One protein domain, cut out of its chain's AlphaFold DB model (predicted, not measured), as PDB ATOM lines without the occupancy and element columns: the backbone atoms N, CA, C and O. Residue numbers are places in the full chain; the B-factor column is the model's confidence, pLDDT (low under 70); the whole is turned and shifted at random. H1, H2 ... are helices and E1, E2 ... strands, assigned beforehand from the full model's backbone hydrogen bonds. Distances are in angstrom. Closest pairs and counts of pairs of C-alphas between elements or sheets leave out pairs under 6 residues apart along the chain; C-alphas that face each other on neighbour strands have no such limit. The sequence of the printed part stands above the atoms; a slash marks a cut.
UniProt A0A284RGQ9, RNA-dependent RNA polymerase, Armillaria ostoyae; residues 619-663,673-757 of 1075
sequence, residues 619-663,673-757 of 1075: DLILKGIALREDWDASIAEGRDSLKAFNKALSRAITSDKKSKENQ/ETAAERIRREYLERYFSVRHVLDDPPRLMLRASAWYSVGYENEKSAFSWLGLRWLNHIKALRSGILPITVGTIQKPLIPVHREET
ATOM      1  N   ASP A 619     -27.358  -6.864  55.311       83.81
ATOM      2  CA  ASP A 619     -26.230  -7.630  54.760       83.81
ATOM      3  C   ASP A 619     -26.503  -8.104  53.327       83.81
ATOM      4  O   ASP A 619     -25.570  -8.237  52.525       83.81
ATOM      5  N   LEU A 620     -27.782  -8.326  53.002       85.94
ATOM      6  CA  LEU A 620     -28.250  -8.760  51.687       85.94
ATOM      7  C   LEU A 620     -28.223  -7.642  50.641       85.94
ATOM      8  O   LEU A 620     -28.369  -7.939  49.458       85.94
ATOM      9  N   ILE A 621     -28.041  -6.379  51.042       86.00
ATOM     10  CA  ILE A 621     -28.055  -5.215  50.150       86.00
ATOM     11  C   ILE A 621     -26.634  -4.920  49.646       86.00
ATOM     12  O   ILE A 621     -25.748  -4.503  50.394       86.00
ATOM     13  N   LEU A 622     -26.408  -5.120  48.343       83.50
ATOM     14  CA  LEU A 622     -25.107  -4.941  47.680       83.50
ATOM     15  C   LEU A 622     -24.892  -3.529  47.099       83.50
ATOM     16  O   LEU A 622     -23.860  -3.264  46.487       83.50
ATOM     17  N   LYS A 623     -25.825  -2.598  47.334       78.06
ATOM     18  CA  LYS A 623     -25.823  -1.224  46.795       78.06
ATOM     19  C   LYS A 623     -24.534  -0.419  47.046       78.06
ATOM     20  O   LYS A 623     -24.203   0.445  46.248       78.06
ATOM     21  N   GLY A 624     -23.821  -0.685  48.144       66.69
ATOM     22  CA  GLY A 624     -22.539  -0.036  48.479       66.69
ATOM     23  C   GLY A 624     -21.285  -0.789  48.009       66.69
ATOM     24  O   GLY A 624     -20.195  -0.481  48.474       66.69
ATOM     25  N   ILE A 625     -21.451  -1.821  47.177       64.56
ATOM     26  CA  ILE A 625     -20.408  -2.762  46.725       64.56
ATOM     27  C   ILE A 625     -20.419  -2.937  45.194       64.56
ATOM     28  O   ILE A 625     -19.415  -3.330  44.606       64.56
ATOM     29  N   ALA A 626     -21.549  -2.665  44.543       62.09
ATOM     30  CA  ALA A 626     -21.722  -2.807  43.103       62.09
ATOM     31  C   ALA A 626     -21.469  -1.501  42.337       62.09
ATOM     32  O   ALA A 626     -21.632  -0.405  42.879       62.09
ATOM     33  N   LEU A 627     -21.175  -1.626  41.039       71.31
ATOM     34  CA  LEU A 627     -21.294  -0.509  40.106       71.31
ATOM     35  C   LEU A 627     -22.739   0.003  40.119       71.31
ATOM     36  O   LEU A 627     -23.700  -0.770  40.076       71.31
ATOM     37  N   ARG A 628     -22.888   1.328  40.202       68.81
ATOM     38  CA  ARG A 628     -24.191   1.975  40.385       68.81
ATOM     39  C   ARG A 628     -25.159   1.672  39.240       68.81
ATOM     40  O   ARG A 628     -26.340   1.464  39.488       68.81
ATOM     41  N   GLU A 629     -24.643   1.610  38.018       74.44
ATOM     42  CA  GLU A 629     -25.412   1.352  36.800       74.44
ATOM     43  C   GLU A 629     -25.994  -0.071  36.781       74.44
ATOM     44  O   GLU A 629     -27.199  -0.222  36.590       74.44
ATOM     45  N   ASP A 630     -25.198  -1.107  37.093       80.06
ATOM     46  CA  ASP A 630     -25.701  -2.486  37.214       80.06
ATOM     47  C   ASP A 630     -26.737  -2.623  38.359       80.06
ATOM     48  O   ASP A 630     -27.709  -3.377  38.231       80.06
ATOM     49  N   TRP A 631     -26.570  -1.893  39.475       84.38
ATOM     50  CA  TRP A 631     -27.555  -1.868  40.570       84.38
ATOM     51  C   TRP A 631     -28.871  -1.206  40.135       84.38
ATOM     52  O   TRP A 631     -29.935  -1.813  40.273       84.38
ATOM     53  N   ASP A 632     -28.817   0.016  39.600       86.38
ATOM     54  CA  ASP A 632     -30.011   0.781  39.224       86.38
ATOM     55  C   ASP A 632     -30.766   0.092  38.056       86.38
ATOM     56  O   ASP A 632     -32.000   0.030  38.074       86.38
ATOM     57  N   ALA A 633     -30.056  -0.560  37.123       87.31
ATOM     58  CA  ALA A 633     -30.651  -1.433  36.102       87.31
ATOM     59  C   ALA A 633     -31.347  -2.672  36.703       87.31
ATOM     60  O   ALA A 633     -32.474  -3.003  36.322       87.31
ATOM     61  N   SER A 634     -30.725  -3.330  37.690       89.31
ATOM     62  CA  SER A 634     -31.317  -4.485  38.389       89.31
ATOM     63  C   SER A 634     -32.568  -4.106  39.200       89.31
ATOM     64  O   SER A 634     -33.504  -4.904  39.312       89.31
ATOM     65  N   ILE A 635     -32.624  -2.882  39.740       91.62
ATOM     66  CA  ILE A 635     -33.812  -2.326  40.408       91.62
ATOM     67  C   ILE A 635     -34.946  -2.071  39.405       91.62
ATOM     68  O   ILE A 635     -36.100  -2.391  39.702       91.62
ATOM     69  N   ALA A 636     -34.645  -1.532  38.220       90.44
ATOM     70  CA  ALA A 636     -35.639  -1.324  37.165       90.44
ATOM     71  C   ALA A 636     -36.243  -2.660  36.688       90.44
ATOM     72  O   ALA A 636     -37.463  -2.839  36.729       90.44
ATOM     73  N   GLU A 637     -35.390  -3.636  36.352       92.69
ATOM     74  CA  GLU A 637     -35.798  -4.997  35.973       92.69
ATOM     75  C   GLU A 637     -36.686  -5.646  37.050       92.69
ATOM     76  O   GLU A 637     -37.726  -6.240  36.737       92.69
ATOM     77  N   GLY A 638     -36.315  -5.490  38.326       91.50
ATOM     78  CA  GLY A 638     -37.088  -5.986  39.461       91.50
ATOM     79  C   GLY A 638     -38.471  -5.337  39.580       91.50
ATOM     80  O   GLY A 638     -39.457  -6.038  39.803       91.50
ATOM     81  N   ARG A 639     -38.582  -4.015  39.390       92.50
ATOM     82  CA  ARG A 639     -39.846  -3.264  39.540       92.50
ATOM     83  C   ARG A 639     -40.897  -3.632  38.498       92.50
ATOM     84  O   ARG A 639     -42.082  -3.700  38.835       92.50
ATOM     85  N   ASP A 640     -40.495  -3.917  37.265       89.75
ATOM     86  CA  ASP A 640     -41.432  -4.367  36.230       89.75
ATOM     87  C   ASP A 640     -41.732  -5.865  36.331       89.75
ATOM     88  O   ASP A 640     -42.898  -6.273  36.239       89.75
ATOM     89  N   SER A 641     -40.722  -6.681  36.653       92.31
ATOM     90  CA  SER A 641     -40.907  -8.113  36.916       92.31
ATOM     91  C   SER A 641     -41.850  -8.363  38.100       92.31
ATOM     92  O   SER A 641     -42.687  -9.262  38.026       92.31
ATOM     93  N   LEU A 642     -41.806  -7.535  39.152       91.69
ATOM     94  CA  LEU A 642     -42.698  -7.601  40.318       91.69
ATOM     95  C   LEU A 642     -44.181  -7.482  39.928       91.69
ATOM     96  O   LEU A 642     -45.018  -8.260  40.400       91.69
ATOM     97  N   LYS A 643     -44.521  -6.519  39.059       89.94
ATOM     98  CA  LYS A 643     -45.901  -6.279  38.595       89.94
ATOM     99  C   LYS A 643     -46.422  -7.488  37.811       89.94
ATOM    100  O   LYS A 643     -47.527  -7.972  38.072       89.94
ATOM    101  N   ALA A 644     -45.613  -7.999  36.881       89.69
ATOM    102  CA  ALA A 644     -45.946  -9.164  36.067       89.69
ATOM    103  C   ALA A 644     -46.085 -10.440  36.919       89.69
ATOM    104  O   ALA A 644     -47.103 -11.136  36.828       89.69
ATOM    105  N   PHE A 645     -45.117 -10.691  37.805       91.12
ATOM    106  CA  PHE A 645     -45.079 -11.838  38.709       91.12
ATOM    107  C   PHE A 645     -46.299 -11.880  39.627       91.12
ATOM    108  O   PHE A 645     -47.019 -12.877  39.638       91.12
ATOM    109  N   ASN A 646     -46.606 -10.790  40.338       89.50
ATOM    110  CA  ASN A 646     -47.757 -10.748  41.244       89.50
ATOM    111  C   ASN A 646     -49.087 -10.930  40.491       89.50
ATOM    112  O   ASN A 646     -49.979 -11.638  40.968       89.50
ATOM    113  N   LYS A 647     -49.223 -10.363  39.282       90.50
ATOM    114  CA  LYS A 647     -50.411 -10.546  38.426       90.50
ATOM    115  C   LYS A 647     -50.539 -11.981  37.895       90.50
ATOM    116  O   LYS A 647     -51.657 -12.431  37.634       90.50
ATOM    117  N   ALA A 648     -49.438 -12.709  37.709       88.69
ATOM    118  CA  ALA A 648     -49.447 -14.128  37.343       88.69
ATOM    119  C   ALA A 648     -49.740 -15.025  38.561       88.69
ATOM    120  O   ALA A 648     -50.693 -15.805  38.539       88.69
ATOM    121  N   LEU A 649     -48.989 -14.849  39.650       88.56
ATOM    122  CA  LEU A 649     -49.081 -15.634  40.879       88.56
ATOM    123  C   LEU A 649     -50.467 -15.530  41.535       88.56
ATOM    124  O   LEU A 649     -51.020 -16.548  41.939       88.56
ATOM    125  N   SER A 650     -51.081 -14.343  41.581       88.44
ATOM    126  CA  SER A 650     -52.435 -14.171  42.133       88.44
ATOM    127  C   SER A 650     -53.505 -14.910  41.319       88.44
ATOM    128  O   SER A 650     -54.417 -15.513  41.893       88.44
ATOM    129  N   ARG A 651     -53.381 -14.932  39.983       87.88
ATOM    130  CA  ARG A 651     -54.262 -15.728  39.109       87.88
ATOM    131  C   ARG A 651     -54.040 -17.228  39.321       87.88
ATOM    132  O   ARG A 651     -55.015 -17.966  39.443       87.88
ATOM    133  N   ALA A 652     -52.785 -17.658  39.453       86.31
ATOM    134  CA  ALA A 652     -52.426 -19.044  39.736       86.31
ATOM    135  C   ALA A 652     -52.975 -19.529  41.093       86.31
ATOM    136  O   ALA A 652     -53.715 -20.505  41.127       86.31
ATOM    137  N   ILE A 653     -52.746 -18.785  42.183       85.06
ATOM    138  CA  ILE A 653     -53.286 -19.088  43.523       85.06
ATOM    139  C   ILE A 653     -54.822 -19.137  43.513       85.06
ATOM    140  O   ILE A 653     -55.419 -19.976  44.187       85.06
ATOM    141  N   THR A 654     -55.481 -18.268  42.742       85.50
ATOM    142  CA  THR A 654     -56.948 -18.286  42.594       85.50
ATOM    143  C   THR A 654     -57.429 -19.543  41.864       85.50
ATOM    144  O   THR A 654     -58.453 -20.114  42.239       85.50
ATOM    145  N   SER A 655     -56.681 -20.014  40.861       78.75
ATOM    146  CA  SER A 655     -56.932 -21.299  40.199       78.75
ATOM    147  C   SER A 655     -56.712 -22.476  41.159       78.75
ATOM    148  O   SER A 655     -57.604 -23.306  41.305       78.75
ATOM    149  N   ASP A 656     -55.597 -22.500  41.895       79.88
ATOM    150  CA  ASP A 656     -55.279 -23.550  42.873       79.88
ATOM    151  C   ASP A 656     -56.326 -23.640  44.002       79.88
ATOM    152  O   ASP A 656     -56.668 -24.741  44.438       79.88
ATOM    153  N   LYS A 657     -56.875 -22.503  44.461       78.38
ATOM    154  CA  LYS A 657     -57.983 -22.463  45.436       78.38
ATOM    155  C   LYS A 657     -59.261 -23.088  44.873       78.38
ATOM    156  O   LYS A 657     -59.769 -24.030  45.474       78.38
ATOM    157  N   LYS A 658     -59.717 -22.651  43.693       73.75
ATOM    158  CA  LYS A 658     -60.902 -23.223  43.021       73.75
ATOM    159  C   LYS A 658     -60.742 -24.722  42.747       73.75
ATOM    160  O   LYS A 658     -61.682 -25.491  42.935       73.75
ATOM    161  N   SER A 659     -59.539 -25.156  42.367       64.44
ATOM    162  CA  SER A 659     -59.202 -26.574  42.217       64.44
ATOM    163  C   SER A 659     -59.329 -27.334  43.540       64.44
ATOM    164  O   SER A 659     -59.934 -28.401  43.557       64.44
ATOM    165  N   LYS A 660     -58.833 -26.786  44.659       59.50
ATOM    166  CA  LYS A 660     -58.946 -27.403  45.995       59.50
ATOM    167  C   LYS A 660     -60.384 -27.448  46.523       59.50
ATOM    168  O   LYS A 660     -60.764 -28.442  47.134       59.50
ATOM    169  N   GLU A 661     -61.188 -26.422  46.261       52.62
ATOM    170  CA  GLU A 661     -62.609 -26.363  46.644       52.62
ATOM    171  C   GLU A 661     -63.446 -27.392  45.863       52.62
ATOM    172  O   GLU A 661     -64.213 -28.152  46.459       52.62
ATOM    173  N   ASN A 662     -63.219 -27.515  44.550       47.53
ATOM    174  CA  ASN A 662     -63.828 -28.568  43.730       47.53
ATOM    175  C   ASN A 662     -63.302 -29.975  44.095       47.53
ATOM    176  O   ASN A 662     -64.034 -30.968  44.005       47.53
ATOM    177  N   GLN A 663     -62.063 -30.086  44.587       43.62
ATOM    178  CA  GLN A 663     -61.477 -31.316  45.135       43.62
ATOM    179  C   GLN A 663     -61.982 -31.636  46.558       43.62
ATOM    180  O   GLN A 663     -61.217 -31.935  47.474       43.62
ATOM    181  N   GLU A 673     -47.387 -30.599  40.745       65.50
ATOM    182  CA  GLU A 673     -46.987 -29.185  40.871       65.50
ATOM    183  C   GLU A 673     -48.218 -28.259  40.783       65.50
ATOM    184  O   GLU A 673     -48.997 -28.342  39.829       65.50
ATOM    185  N   THR A 674     -48.401 -27.367  41.762       76.94
ATOM    186  CA  THR A 674     -49.485 -26.365  41.734       76.94
ATOM    187  C   THR A 674     -49.220 -25.275  40.696       76.94
ATOM    188  O   THR A 674     -48.073 -25.002  40.329       76.94
ATOM    189  N   ALA A 675     -50.268 -24.581  40.242       79.62
ATOM    190  CA  ALA A 675     -50.096 -23.473  39.305       79.62
ATOM    191  C   ALA A 675     -49.196 -22.375  39.903       79.62
ATOM    192  O   ALA A 675     -48.370 -21.796  39.197       79.62
ATOM    193  N   ALA A 676     -49.316 -22.108  41.208       79.69
ATOM    194  CA  ALA A 676     -48.476 -21.152  41.920       79.69
ATOM    195  C   ALA A 676     -47.002 -21.591  42.030       79.69
ATOM    196  O   ALA A 676     -46.111 -20.740  42.029       79.69
ATOM    197  N   GLU A 677     -46.707 -22.887  42.149       77.69
ATOM    198  CA  GLU A 677     -45.326 -23.401  42.117       77.69
ATOM    199  C   GLU A 677     -44.729 -23.286  40.715       77.69
ATOM    200  O   GLU A 677     -43.637 -22.733  40.577       77.69
ATOM    201  N   ARG A 678     -45.485 -23.665  39.677       80.75
ATOM    202  CA  ARG A 678     -45.067 -23.533  38.274       80.75
ATOM    203  C   ARG A 678     -44.666 -22.099  37.910       80.75
ATOM    204  O   ARG A 678     -43.610 -21.910  37.320       80.75
ATOM    205  N   ILE A 679     -45.448 -21.090  38.316       83.94
ATOM    206  CA  ILE A 679     -45.117 -19.669  38.074       83.94
ATOM    207  C   ILE A 679     -43.829 -19.242  38.800       83.94
ATOM    208  O   ILE A 679     -43.023 -18.505  38.236       83.94
ATOM    209  N   ARG A 680     -43.587 -19.710  40.035       84.12
ATOM    210  CA  ARG A 680     -42.318 -19.428  40.736       84.12
ATOM    211  C   ARG A 680     -41.134 -20.088  40.036       84.12
ATOM    212  O   ARG A 680     -40.092 -19.455  39.894       84.12
ATOM    213  N   ARG A 681     -41.303 -21.334  39.585       81.44
ATOM    214  CA  ARG A 681     -40.277 -22.076  38.852       81.44
ATOM    215  C   ARG A 681     -39.959 -21.424  37.505       81.44
ATOM    216  O   ARG A 681     -38.786 -21.253  37.212       81.44
ATOM    217  N   GLU A 682     -40.962 -20.983  36.749       84.25
ATOM    218  CA  GLU A 682     -40.786 -20.255  35.481       84.25
ATOM    219  C   GLU A 682     -39.932 -18.986  35.660       84.25
ATOM    220  O   GLU A 682     -38.977 -18.770  34.916       84.25
ATOM    221  N   TYR A 683     -40.205 -18.176  36.690       87.94
ATOM    222  CA  TYR A 683     -39.398 -16.985  36.986       87.94
ATOM    223  C   TYR A 683     -37.987 -17.340  37.481       87.94
ATOM    224  O   TYR A 683     -37.018 -16.693  37.085       87.94
ATOM    225  N   LEU A 684     -37.832 -18.385  38.297       82.88
ATOM    226  CA  LEU A 684     -36.515 -18.848  38.747       82.88
ATOM    227  C   LEU A 684     -35.679 -19.387  37.570       82.88
ATOM    228  O   LEU A 684     -34.498 -19.064  37.457       82.88
ATOM    229  N   GLU A 685     -36.295 -20.134  36.650       79.06
ATOM    230  CA  GLU A 685     -35.669 -20.615  35.414       79.06
ATOM    231  C   GLU A 685     -35.293 -19.458  34.465       79.06
ATOM    232  O   GLU A 685     -34.218 -19.475  33.862       79.06
ATOM    233  N   ARG A 686     -36.136 -18.422  34.366       84.62
ATOM    234  CA  ARG A 686     -35.924 -17.275  33.471       84.62
ATOM    235  C   ARG A 686     -34.875 -16.270  33.959       84.62
ATOM    236  O   ARG A 686     -34.150 -15.734  33.133       84.62
ATOM    237  N   TYR A 687     -34.803 -15.993  35.264       84.62
ATOM    238  CA  TYR A 687     -33.974 -14.902  35.807       84.62
ATOM    239  C   TYR A 687     -32.772 -15.372  36.647       84.62
ATOM    240  O   TYR A 687     -31.831 -14.599  36.845       84.62
ATOM    241  N   PHE A 688     -32.773 -16.629  37.119       80.00
ATOM    242  CA  PHE A 688     -31.780 -17.161  38.068       80.00
ATOM    243  C   PHE A 688     -31.275 -18.586  37.738       80.00
ATOM    244  O   PHE A 688     -30.694 -19.246  38.606       80.00
ATOM    245  N   SER A 689     -31.487 -19.102  36.518       67.69
ATOM    246  CA  SER A 689     -31.140 -20.495  36.188       67.69
ATOM    247  C   SER A 689     -29.643 -20.789  36.100       67.69
ATOM    248  O   SER A 689     -28.803 -19.944  35.804       67.69
ATOM    249  N   VAL A 690     -29.323 -22.076  36.267       53.16
ATOM    250  CA  VAL A 690     -27.959 -22.626  36.201       53.16
ATOM    251  C   VAL A 690     -27.355 -22.588  34.785       53.16
ATOM    252  O   VAL A 690     -26.180 -22.904  34.626       53.16
ATOM    253  N   ARG A 691     -28.106 -22.163  33.756       51.22
ATOM    254  CA  ARG A 691     -27.520 -21.837  32.443       51.22
ATOM    255  C   ARG A 691     -26.656 -20.574  32.543       51.22
ATOM    256  O   ARG A 691     -25.488 -20.641  32.195       51.22
ATOM    257  N   HIS A 692     -27.168 -19.521  33.183       48.19
ATOM    258  CA  HIS A 692     -26.449 -18.257  33.411       48.19
ATOM    259  C   HIS A 692     -25.336 -18.331  34.478       48.19
ATOM    260  O   HIS A 692     -24.540 -17.407  34.618       48.19
ATOM    261  N   VAL A 693     -25.251 -19.430  35.242       48.16
ATOM    262  CA  VAL A 693     -24.208 -19.642  36.273       48.16
ATOM    263  C   VAL A 693     -22.807 -19.814  35.674       48.16
ATOM    264  O   VAL A 693     -21.827 -19.628  36.389       48.16
ATOM    265  N   LEU A 694     -22.703 -20.176  34.392       49.41
ATOM    266  CA  LEU A 694     -21.421 -20.228  33.685       49.41
ATOM    267  C   LEU A 694     -20.974 -18.853  33.164       49.41
ATOM    268  O   LEU A 694     -19.794 -18.697  32.870       49.41
ATOM    269  N   ASP A 695     -21.891 -17.884  33.090       52.91
ATOM    270  CA  ASP A 695     -21.668 -16.610  32.408       52.91
ATOM    271  C   ASP A 695     -21.326 -15.482  33.398       52.91
ATOM    272  O   ASP A 695     -20.342 -14.776  33.198       52.91
ATOM    273  N   ASP A 696     -22.108 -15.303  34.480       69.81
ATOM    274  CA  ASP A 696     -21.891 -14.194  35.433       69.81
ATOM    275  C   ASP A 696     -22.498 -14.422  36.847       69.81
ATOM    276  O   ASP A 696     -23.628 -14.005  37.137       69.81
ATOM    277  N   PRO A 697     -21.775 -15.081  37.778       72.56
ATOM    278  CA  PRO A 697     -22.220 -15.221  39.167       72.56
ATOM    279  C   PRO A 697     -22.365 -13.887  39.940       72.56
ATOM    280  O   PRO A 697     -23.376 -13.741  40.638       72.56
ATOM    281  N   PRO A 698     -21.440 -12.902  39.838       77.06
ATOM    282  CA  PRO A 698     -21.592 -11.600  40.497       77.06
ATOM    283  C   PRO A 698     -22.871 -10.845  40.105       77.06
ATOM    284  O   PRO A 698     -23.589 -10.379  40.996       77.06
ATOM    285  N   ARG A 699     -23.234 -10.778  38.814       80.56
ATOM    286  CA  ARG A 699     -24.497 -10.146  38.386       80.56
ATOM    287  C   ARG A 699     -25.730 -10.893  38.882       80.56
ATOM    288  O   ARG A 699     -26.728 -10.254  39.200       80.56
ATOM    289  N   LEU A 700     -25.689 -12.220  39.014       83.81
ATOM    290  CA  LEU A 700     -26.817 -12.978  39.578       83.81
ATOM    291  C   LEU A 700     -26.991 -12.740  41.088       83.81
ATOM    292  O   LEU A 700     -28.129 -12.649  41.559       83.81
ATOM    293  N   MET A 701     -25.897 -12.554  41.837       84.88
ATOM    294  CA  MET A 701     -25.943 -12.064  43.223       84.88
ATOM    295  C   MET A 701     -26.517 -10.642  43.297       84.88
ATOM    296  O   MET A 701     -27.382 -10.367  44.132       84.88
ATOM    297  N   LEU A 702     -26.090  -9.755  42.397       87.25
ATOM    298  CA  LEU A 702     -26.558  -8.372  42.330       87.25
ATOM    299  C   LEU A 702     -28.055  -8.269  42.002       87.25
ATOM    300  O   LEU A 702     -28.795  -7.613  42.735       87.25
ATOM    301  N   ARG A 703     -28.523  -8.997  40.977       90.38
ATOM    302  CA  ARG A 703     -29.946  -9.123  40.626       90.38
ATOM    303  C   ARG A 703     -30.763  -9.599  41.823       90.38
ATOM    304  O   ARG A 703     -31.778  -8.988  42.146       90.38
ATOM    305  N   ALA A 704     -30.323 -10.658  42.508       90.75
ATOM    306  CA  ALA A 704     -31.030 -11.189  43.674       90.75
ATOM    307  C   ALA A 704     -31.127 -10.161  44.816       90.75
ATOM    308  O   ALA A 704     -32.190 -10.011  45.414       90.75
ATOM    309  N   SER A 705     -30.047  -9.417  45.073       91.69
ATOM    310  CA  SER A 705     -29.991  -8.338  46.066       91.69
ATOM    311  C   SER A 705     -30.944  -7.175  45.740       91.69
ATOM    312  O   SER A 705     -31.714  -6.732  46.596       91.69
ATOM    313  N   ALA A 706     -30.960  -6.722  44.483       91.00
ATOM    314  CA  ALA A 706     -31.849  -5.659  44.015       91.00
ATOM    315  C   ALA A 706     -33.331  -6.085  44.042       91.00
ATOM    316  O   ALA A 706     -34.186  -5.353  44.546       91.00
ATOM    317  N   TRP A 707     -33.643  -7.296  43.566       93.50
ATOM    318  CA  TRP A 707     -35.000  -7.854  43.589       93.50
ATOM    319  C   TRP A 707     -35.511  -8.093  45.020       93.50
ATOM    320  O   TRP A 707     -36.702  -7.907  45.276       93.50
ATOM    321  N   TYR A 708     -34.626  -8.447  45.960       92.25
ATOM    322  CA  TYR A 708     -34.950  -8.522  47.386       92.25
ATOM    323  C   TYR A 708     -35.376  -7.152  47.938       92.25
ATOM    324  O   TYR A 708     -36.455  -7.060  48.526       92.25
ATOM    325  N   SER A 709     -34.603  -6.086  47.666       90.06
ATOM    326  CA  SER A 709     -34.950  -4.703  48.051       90.06
ATOM    327  C   SER A 709     -36.322  -4.300  47.507       90.06
ATOM    328  O   SER A 709     -37.229  -3.997  48.280       90.06
ATOM    329  N   VAL A 710     -36.525  -4.416  46.188       91.19
ATOM    330  CA  VAL A 710     -37.794  -4.083  45.515       91.19
ATOM    331  C   VAL A 710     -38.970  -4.893  46.072       91.19
ATOM    332  O   VAL A 710     -40.078  -4.372  46.216       91.19
ATOM    333  N   GLY A 711     -38.745  -6.166  46.400       87.94
ATOM    334  CA  GLY A 711     -39.760  -7.034  46.984       87.94
ATOM    335  C   GLY A 711     -40.175  -6.619  48.399       87.94
ATOM    336  O   GLY A 711     -41.371  -6.629  48.690       87.94
ATOM    337  N   TYR A 712     -39.237  -6.224  49.267       87.06
ATOM    338  CA  TYR A 712     -39.555  -5.731  50.619       87.06
ATOM    339  C   TYR A 712     -40.113  -4.297  50.602       87.06
ATOM    340  O   TYR A 712     -41.124  -4.066  51.258       87.06
ATOM    341  N   GLU A 713     -39.580  -3.395  49.761       87.12
ATOM    342  CA  GLU A 713     -40.121  -2.041  49.482       87.12
ATOM    343  C   GLU A 713     -41.624  -2.044  49.140       87.12
ATOM    344  O   GLU A 713     -42.299  -1.031  49.288       87.12
ATOM    345  N   ASN A 714     -42.144  -3.175  48.653       87.44
ATOM    346  CA  ASN A 714     -43.531  -3.337  48.231       87.44
ATOM    347  C   ASN A 714     -44.327  -4.330  49.101       87.44
ATOM    348  O   ASN A 714     -45.465  -4.623  48.744       87.44
ATOM    349  N   GLU A 715     -43.775  -4.892  50.185       85.81
ATOM    350  CA  GLU A 715     -44.384  -5.960  51.014       85.81
ATOM    351  C   GLU A 715     -44.731  -7.251  50.231       85.81
ATOM    352  O   GLU A 715     -45.839  -7.799  50.314       85.81
ATOM    353  N   LYS A 716     -43.820  -7.738  49.382       85.44
ATOM    354  CA  LYS A 716     -44.037  -8.886  48.477       85.44
ATOM    355  C   LYS A 716     -42.962  -9.963  48.641       85.44
ATOM    356  O   LYS A 716     -42.307 -10.351  47.680       85.44
ATOM    357  N   SER A 717     -42.870 -10.530  49.849       82.06
ATOM    358  CA  SER A 717     -41.954 -11.633  50.225       82.06
ATOM    359  C   SER A 717     -41.860 -12.761  49.173       82.06
ATOM    360  O   SER A 717     -40.772 -13.227  48.844       82.06
ATOM    361  N   ALA A 718     -42.978 -13.161  48.551       82.00
ATOM    362  CA  ALA A 718     -42.984 -14.194  47.505       82.00
ATOM    363  C   ALA A 718     -42.184 -13.843  46.227       82.00
ATOM    364  O   ALA A 718     -41.854 -14.755  45.471       82.00
ATOM    365  N   PHE A 719     -41.898 -12.559  45.984       88.69
ATOM    366  CA  PHE A 719     -40.998 -12.068  44.939       88.69
ATOM    367  C   PHE A 719     -39.571 -11.884  45.471       88.69
ATOM    368  O   PHE A 719     -38.630 -12.366  44.845       88.69
ATOM    369  N   SER A 720     -39.417 -11.267  46.653       88.19
ATOM    370  CA  SER A 720     -38.111 -10.983  47.277       88.19
ATOM    371  C   SER A 720     -37.201 -12.213  47.355       88.19
ATOM    372  O   SER A 720     -35.990 -12.113  47.193       88.19
ATOM    373  N   TRP A 721     -37.801 -13.385  47.583       88.25
ATOM    374  CA  TRP A 721     -37.101 -14.653  47.784       88.25
ATOM    375  C   TRP A 721     -37.012 -15.543  46.531       88.25
ATOM    376  O   TRP A 721     -36.584 -16.692  46.628       88.25
ATOM    377  N   LEU A 722     -37.336 -15.031  45.334       86.56
ATOM    378  CA  LEU A 722     -37.060 -15.745  44.071       86.56
ATOM    379  C   LEU A 722     -35.556 -16.026  43.895       86.56
ATOM    380  O   LEU A 722     -35.176 -17.100  43.429       86.56
ATOM    381  N   GLY A 723     -34.707 -15.092  44.334       85.75
ATOM    382  CA  GLY A 723     -33.247 -15.207  44.318       85.75
ATOM    383  C   GLY A 723     -32.633 -15.958  45.510       85.75
ATOM    384  O   GLY A 723     -31.423 -15.855  45.699       85.75
ATOM    385  N   LEU A 724     -33.415 -16.691  46.322       86.50
ATOM    386  CA  LEU A 724     -32.995 -17.272  47.616       86.50
ATOM    387  C   LEU A 724     -31.613 -17.953  47.601       86.50
ATOM    388  O   LEU A 724     -30.823 -17.717  48.506       86.50
ATOM    389  N   ARG A 725     -31.273 -18.740  46.572       81.69
ATOM    390  CA  ARG A 725     -29.958 -19.411  46.484       81.69
ATOM    391  C   ARG A 725     -28.781 -18.423  46.507       81.69
ATOM    392  O   ARG A 725     -27.743 -18.703  47.101       81.69
ATOM    393  N   TRP A 726     -28.945 -17.271  45.865       85.12
ATOM    394  CA  TRP A 726     -27.942 -16.209  45.819       85.12
ATOM    395  C   TRP A 726     -27.954 -15.361  47.090       85.12
ATOM    396  O   TRP A 726     -26.887 -15.010  47.581       85.12
ATOM    397  N   LEU A 727     -29.128 -15.124  47.686       89.31
ATOM    398  CA  LEU A 727     -29.241 -14.503  49.013       89.31
ATOM    399  C   LEU A 727     -28.547 -15.360  50.088       89.31
ATOM    400  O   LEU A 727     -27.795 -14.825  50.899       89.31
ATOM    401  N   ASN A 728     -28.697 -16.691  50.032       88.31
ATOM    402  CA  ASN A 728     -27.970 -17.645  50.878       88.31
ATOM    403  C   ASN A 728     -26.449 -17.530  50.693       88.31
ATOM    404  O   ASN A 728     -25.707 -17.553  51.672       88.31
ATOM    405  N   HIS A 729     -25.975 -17.355  49.455       83.69
ATOM    406  CA  HIS A 729     -24.554 -17.143  49.169       83.69
ATOM    407  C   HIS A 729     -24.046 -15.801  49.728       83.69
ATOM    408  O   HIS A 729     -23.007 -15.773  50.383       83.69
ATOM    409  N   ILE A 730     -24.802 -14.709  49.541       87.19
ATOM    410  CA  ILE A 730     -24.475 -13.378  50.080       87.19
ATOM    411  C   ILE A 730     -24.403 -13.418  51.612       87.19
ATOM    412  O   ILE A 730     -23.388 -13.008  52.176       87.19
ATOM    413  N   LYS A 731     -25.431 -13.944  52.297       89.62
ATOM    414  CA  LYS A 731     -25.454 -13.986  53.769       89.62
ATOM    415  C   LYS A 731     -24.353 -14.880  54.337       89.62
ATOM    416  O   LYS A 731     -23.714 -14.484  55.309       89.62
ATOM    417  N   ALA A 732     -24.065 -16.021  53.705       85.00
ATOM    418  CA  ALA A 732     -22.966 -16.887  54.124       85.00
ATOM    419  C   ALA A 732     -21.609 -16.167  54.016       85.00
ATOM    420  O   ALA A 732     -20.888 -16.100  55.012       85.00
ATOM    421  N   LEU A 733     -21.303 -15.537  52.870       82.94
ATOM    422  CA  LEU A 733     -20.072 -14.754  52.687       82.94
ATOM    423  C   LEU A 733     -19.955 -13.602  53.700       82.94
ATOM    424  O   LEU A 733     -18.910 -13.455  54.333       82.94
ATOM    425  N   ARG A 734     -21.032 -12.829  53.906       83.25
ATOM    426  CA  ARG A 734     -21.109 -11.759  54.924       83.25
ATOM    427  C   ARG A 734     -20.854 -12.279  56.342       83.25
ATOM    428  O   ARG A 734     -20.170 -11.622  57.117       83.25
ATOM    429  N   SER A 735     -21.351 -13.476  56.654       81.62
ATOM    430  CA  SER A 735     -21.193 -14.134  57.960       81.62
ATOM    431  C   SER A 735     -19.836 -14.832  58.149       81.62
ATOM    432  O   SER A 735     -19.601 -15.425  59.202       81.62
ATOM    433  N   GLY A 736     -18.952 -14.835  57.141       78.38
ATOM    434  CA  GLY A 736     -17.702 -15.608  57.158       78.38
ATOM    435  C   GLY A 736     -17.899 -17.131  57.074       78.38
ATOM    436  O   GLY A 736     -16.996 -17.896  57.417       78.38
ATOM    437  N   ILE A 737     -19.077 -17.583  56.638       78.50
ATOM    438  CA  ILE A 737     -19.469 -18.991  56.514       78.50
ATOM    439  C   ILE A 737     -19.272 -19.437  55.059       78.50
ATOM    440  O   ILE A 737     -19.587 -18.708  54.122       78.50
ATOM    441  N   LEU A 738     -18.779 -20.662  54.844       69.88
ATOM    442  CA  LEU A 738     -18.735 -21.250  53.500       69.88
ATOM    443  C   LEU A 738     -20.167 -21.490  52.982       69.88
ATOM    444  O   LEU A 738     -20.916 -22.206  53.649       69.88
ATOM    445  N   PRO A 739     -20.554 -20.963  51.803       65.88
ATOM    446  CA  PRO A 739     -21.879 -21.198  51.233       65.88
ATOM    447  C   PRO A 739     -22.172 -22.692  51.029       65.88
ATOM    448  O   PRO A 739     -21.379 -23.424  50.433       65.88
ATOM    449  N   ILE A 740     -23.336 -23.141  51.502       65.56
ATOM    450  CA  ILE A 740     -23.813 -24.527  51.395       65.56
ATOM    451  C   ILE A 740     -25.044 -24.563  50.476       65.56
ATOM    452  O   ILE A 740     -25.835 -23.625  50.440       65.56
ATOM    453  N   THR A 741     -25.204 -25.650  49.720       60.44
ATOM    454  CA  THR A 741     -26.430 -25.971  48.969       60.44
ATOM    455  C   THR A 741     -26.832 -27.410  49.293       60.44
ATOM    456  O   THR A 741     -25.957 -28.275  49.409       60.44
ATOM    457  N   VAL A 742     -28.130 -27.672  49.455       57.50
ATOM    458  CA  VAL A 742     -28.691 -28.967  49.876       57.50
ATOM    459  C   VAL A 742     -29.830 -29.377  48.936       57.50
ATOM    460  O   VAL A 742     -30.608 -28.548  48.476       57.50
ATOM    461  N   GLY A 743     -29.929 -30.672  48.626       51.91
ATOM    462  CA  GLY A 743     -30.934 -31.207  47.703       51.91
ATOM    463  C   GLY A 743     -30.397 -31.441  46.286       51.91
ATOM    464  O   GLY A 743     -29.260 -31.871  46.100       51.91
ATOM    465  N   THR A 744     -31.242 -31.239  45.273       42.47
ATOM    466  CA  THR A 744     -31.008 -31.702  43.888       42.47
ATOM    467  C   THR A 744     -30.318 -30.694  42.963       42.47
ATOM    468  O   THR A 744     -30.007 -31.043  41.825       42.47
ATOM    469  N   ILE A 745     -30.027 -29.467  43.416       41.22
ATOM    470  CA  ILE A 745     -29.356 -28.429  42.604       41.22
ATOM    471  C   ILE A 745     -27.834 -28.680  42.579       41.22
ATOM    472  O   ILE A 745     -27.027 -27.943  43.147       41.22
ATOM    473  N   GLN A 746     -27.440 -29.773  41.920       42.41
ATOM    474  CA  GLN A 746     -26.074 -30.308  41.876       42.41
ATOM    475  C   GLN A 746     -25.136 -29.542  40.921       42.41
ATOM    476  O   GLN A 746     -24.642 -30.086  39.937       42.41
ATOM    477  N   LYS A 747     -24.816 -28.287  41.248       40.56
ATOM    478  CA  LYS A 747     -23.520 -27.685  40.882       40.56
ATOM    479  C   LYS A 747     -23.010 -26.839  42.048       40.56
ATOM    480  O   LYS A 747     -23.794 -26.019  42.542       40.56
ATOM    481  N   PRO A 748     -21.743 -26.986  42.486       39.66
ATOM    482  CA  PRO A 748     -21.156 -26.030  43.415       39.66
ATOM    483  C   PRO A 748     -21.202 -24.636  42.782       39.66
ATOM    484  O   PRO A 748     -21.017 -24.490  41.574       39.66
ATOM    485  N   LEU A 749     -21.473 -23.619  43.595       45.59
ATOM    486  CA  LEU A 749     -21.219 -22.242  43.184       45.59
ATOM    487  C   LEU A 749     -19.697 -22.058  43.133       45.59
ATOM    488  O   LEU A 749     -18.990 -22.592  43.991       45.59
ATOM    489  N   ILE A 750     -19.201 -21.344  42.120       48.78
ATOM    490  CA  ILE A 750     -17.782 -20.972  42.044       48.78
ATOM    491  C   ILE A 750     -17.445 -20.223  43.346       48.78
ATOM    492  O   ILE A 750     -18.238 -19.366  43.743       48.78
ATOM    493  N   PRO A 751     -16.342 -20.538  44.052       45.22
ATOM    494  CA  PRO A 751     -15.956 -19.772  45.231       45.22
ATOM    495  C   PRO A 751     -15.732 -18.319  44.822       45.22
ATOM    496  O   PRO A 751     -14.904 -18.051  43.956       45.22
ATOM    497  N   VAL A 752     -16.482 -17.389  45.406       47.19
ATOM    498  CA  VAL A 752     -16.333 -15.958  45.126       47.19
ATOM    499  C   VAL A 752     -15.589 -15.330  46.299       47.19
ATOM    500  O   VAL A 752     -16.002 -15.474  47.452       47.19
ATOM    501  N   HIS A 753     -14.466 -14.676  46.022       48.16
ATOM    502  CA  HIS A 753     -13.670 -13.981  47.026       48.16
ATOM    503  C   HIS A 753     -13.979 -12.483  47.006       48.16
ATOM    504  O   HIS A 753     -14.306 -11.914  45.967       48.16
ATOM    505  N   ARG A 754     -13.911 -11.853  48.181       49.53
ATOM    506  CA  ARG A 754     -14.032 -10.402  48.326       49.53
ATOM    507  C   ARG A 754     -12.640  -9.804  48.188       49.53
ATOM    508  O   ARG A 754     -11.787 -10.075  49.031       49.53
ATOM    509  N   GLU A 755     -12.432  -9.013  47.148       50.59
ATOM    510  CA  GLU A 755     -11.223  -8.212  46.974       50.59
ATOM    511  C   GLU A 755     -11.509  -6.775  47.419       50.59
ATOM    512  O   GLU A 755     -12.611  -6.263  47.215       50.59
ATOM    513  N   GLU A 756     -10.532  -6.141  48.064       46.47
ATOM    514  CA  GLU A 756     -10.578  -4.731  48.457       46.47
ATOM    515  C   GLU A 756      -9.622  -3.962  47.538       46.47
ATOM    516  O   GLU A 756      -8.453  -4.331  47.406       46.47
ATOM    517  N   THR A 757     -10.135  -2.942  46.856       47.59
ATOM    518  CA  THR A 757      -9.382  -2.113  45.905       47.59
ATOM    519  C   THR A 757      -8.703  -0.941  46.615       47.59
ATOM    520  O   THR A 757      -9.031  -0.600  47.752       47.59
TER     521      THR A 757
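What this domain is: This is residues 619 to 663 and 673 to 757 of the 1075 residues of the protein "RNA-dependent RNA polymerase" of Armillaria ostoyae (UniProt A0A284RGQ9). A long helix with a kink, H1, runs along the length of the model; H2 runs back side by side with its later part, while H3 crosses its earlier part and lies between it and H5. The short H4 packs on H3, and a long loop from residue 735 to 751 leads to E1, far from where H1 ends. The printed part has 130 residues, with five named helices and one named strand in the order H1, H2, H3, H4, H5, E1; the class is mostly helix. The whole is compact, with a radius of gyration of the C-alphas of 16.1 A, yet elongated, spanning 60 by 31 by 25 A.

How they stand to each other: Start with H1, residues 628 to 662, which has a kink of 29 degrees near residue 643. Past the cut comes H2, residues 675 to 688; it touches residues 645 to 656 of H1 alone, at a shallow tilt of 18 degrees, opposite ways, with the C-alphas of Ala 652 and Ala 676 closest at 5.0 A. Next is H3, residues 697 to 713, which touches residues 630 to 642 of H1 alone, at a steep tilt of 64 degrees, the same way; the closest C-alphas, of Gly 638 and Trp 707, are 5.0 A apart. H2 and H3 are close but not clearly touching, with the C-alphas of Phe 688 and Leu 700 closest at 6.7 A. H4, residues 717 to 720, touches H3, where the C-alphas of Tyr 708 and Ser 720 come closest at 4.0 A, and only just touches H1, with 3 pairs of C-alphas within 8 A, the closest those of Leu 642 and Phe 719 at 6.6 A. With its residues 700 to 705 alone, H3 touches H5, residues 724 to 734, about perpendicular at 77 degrees; the C-alphas of Met 701 and Trp 726 are closest at 5.3 A. The helix packing is mostly crossed, but only just: 1 of 3 touching pairs with a tilt is shallow. E1, residues 752 to 756, pairs with no named strand; it and H5 are near each other. In H2, H3 and H5 every O i to N i+4 pair is within hydrogen-bond range, in H1 29 of 31; H4 is too short for such a pair.

Where its parts are: Find C-alpha 628 at (-24.191, 1.975, 40.385); from there H1 runs 50.2 A to C-alpha 662 at (-63.828, -28.568, 43.730). H2 measures 19.4 A, H3 24.5 A, H4 4.9 A and H5 15.0 A. E1, 13.0 A long, ends at C-alpha 756 at (-10.578, -4.731, 48.457).

The domain as a whole: Look for the two farthest C-alphas at Asn 662 and Thr 757, 60.6 A apart. Residues 664 to 672 are not printed; C-alphas 663 and 673 are 15.3 A apart across the cut. The link from H5 to E1 is long. Mean pLDDT of the printed part is 76.0, and 38 residues are under 70, among them 689 to 696 and 738 to 757.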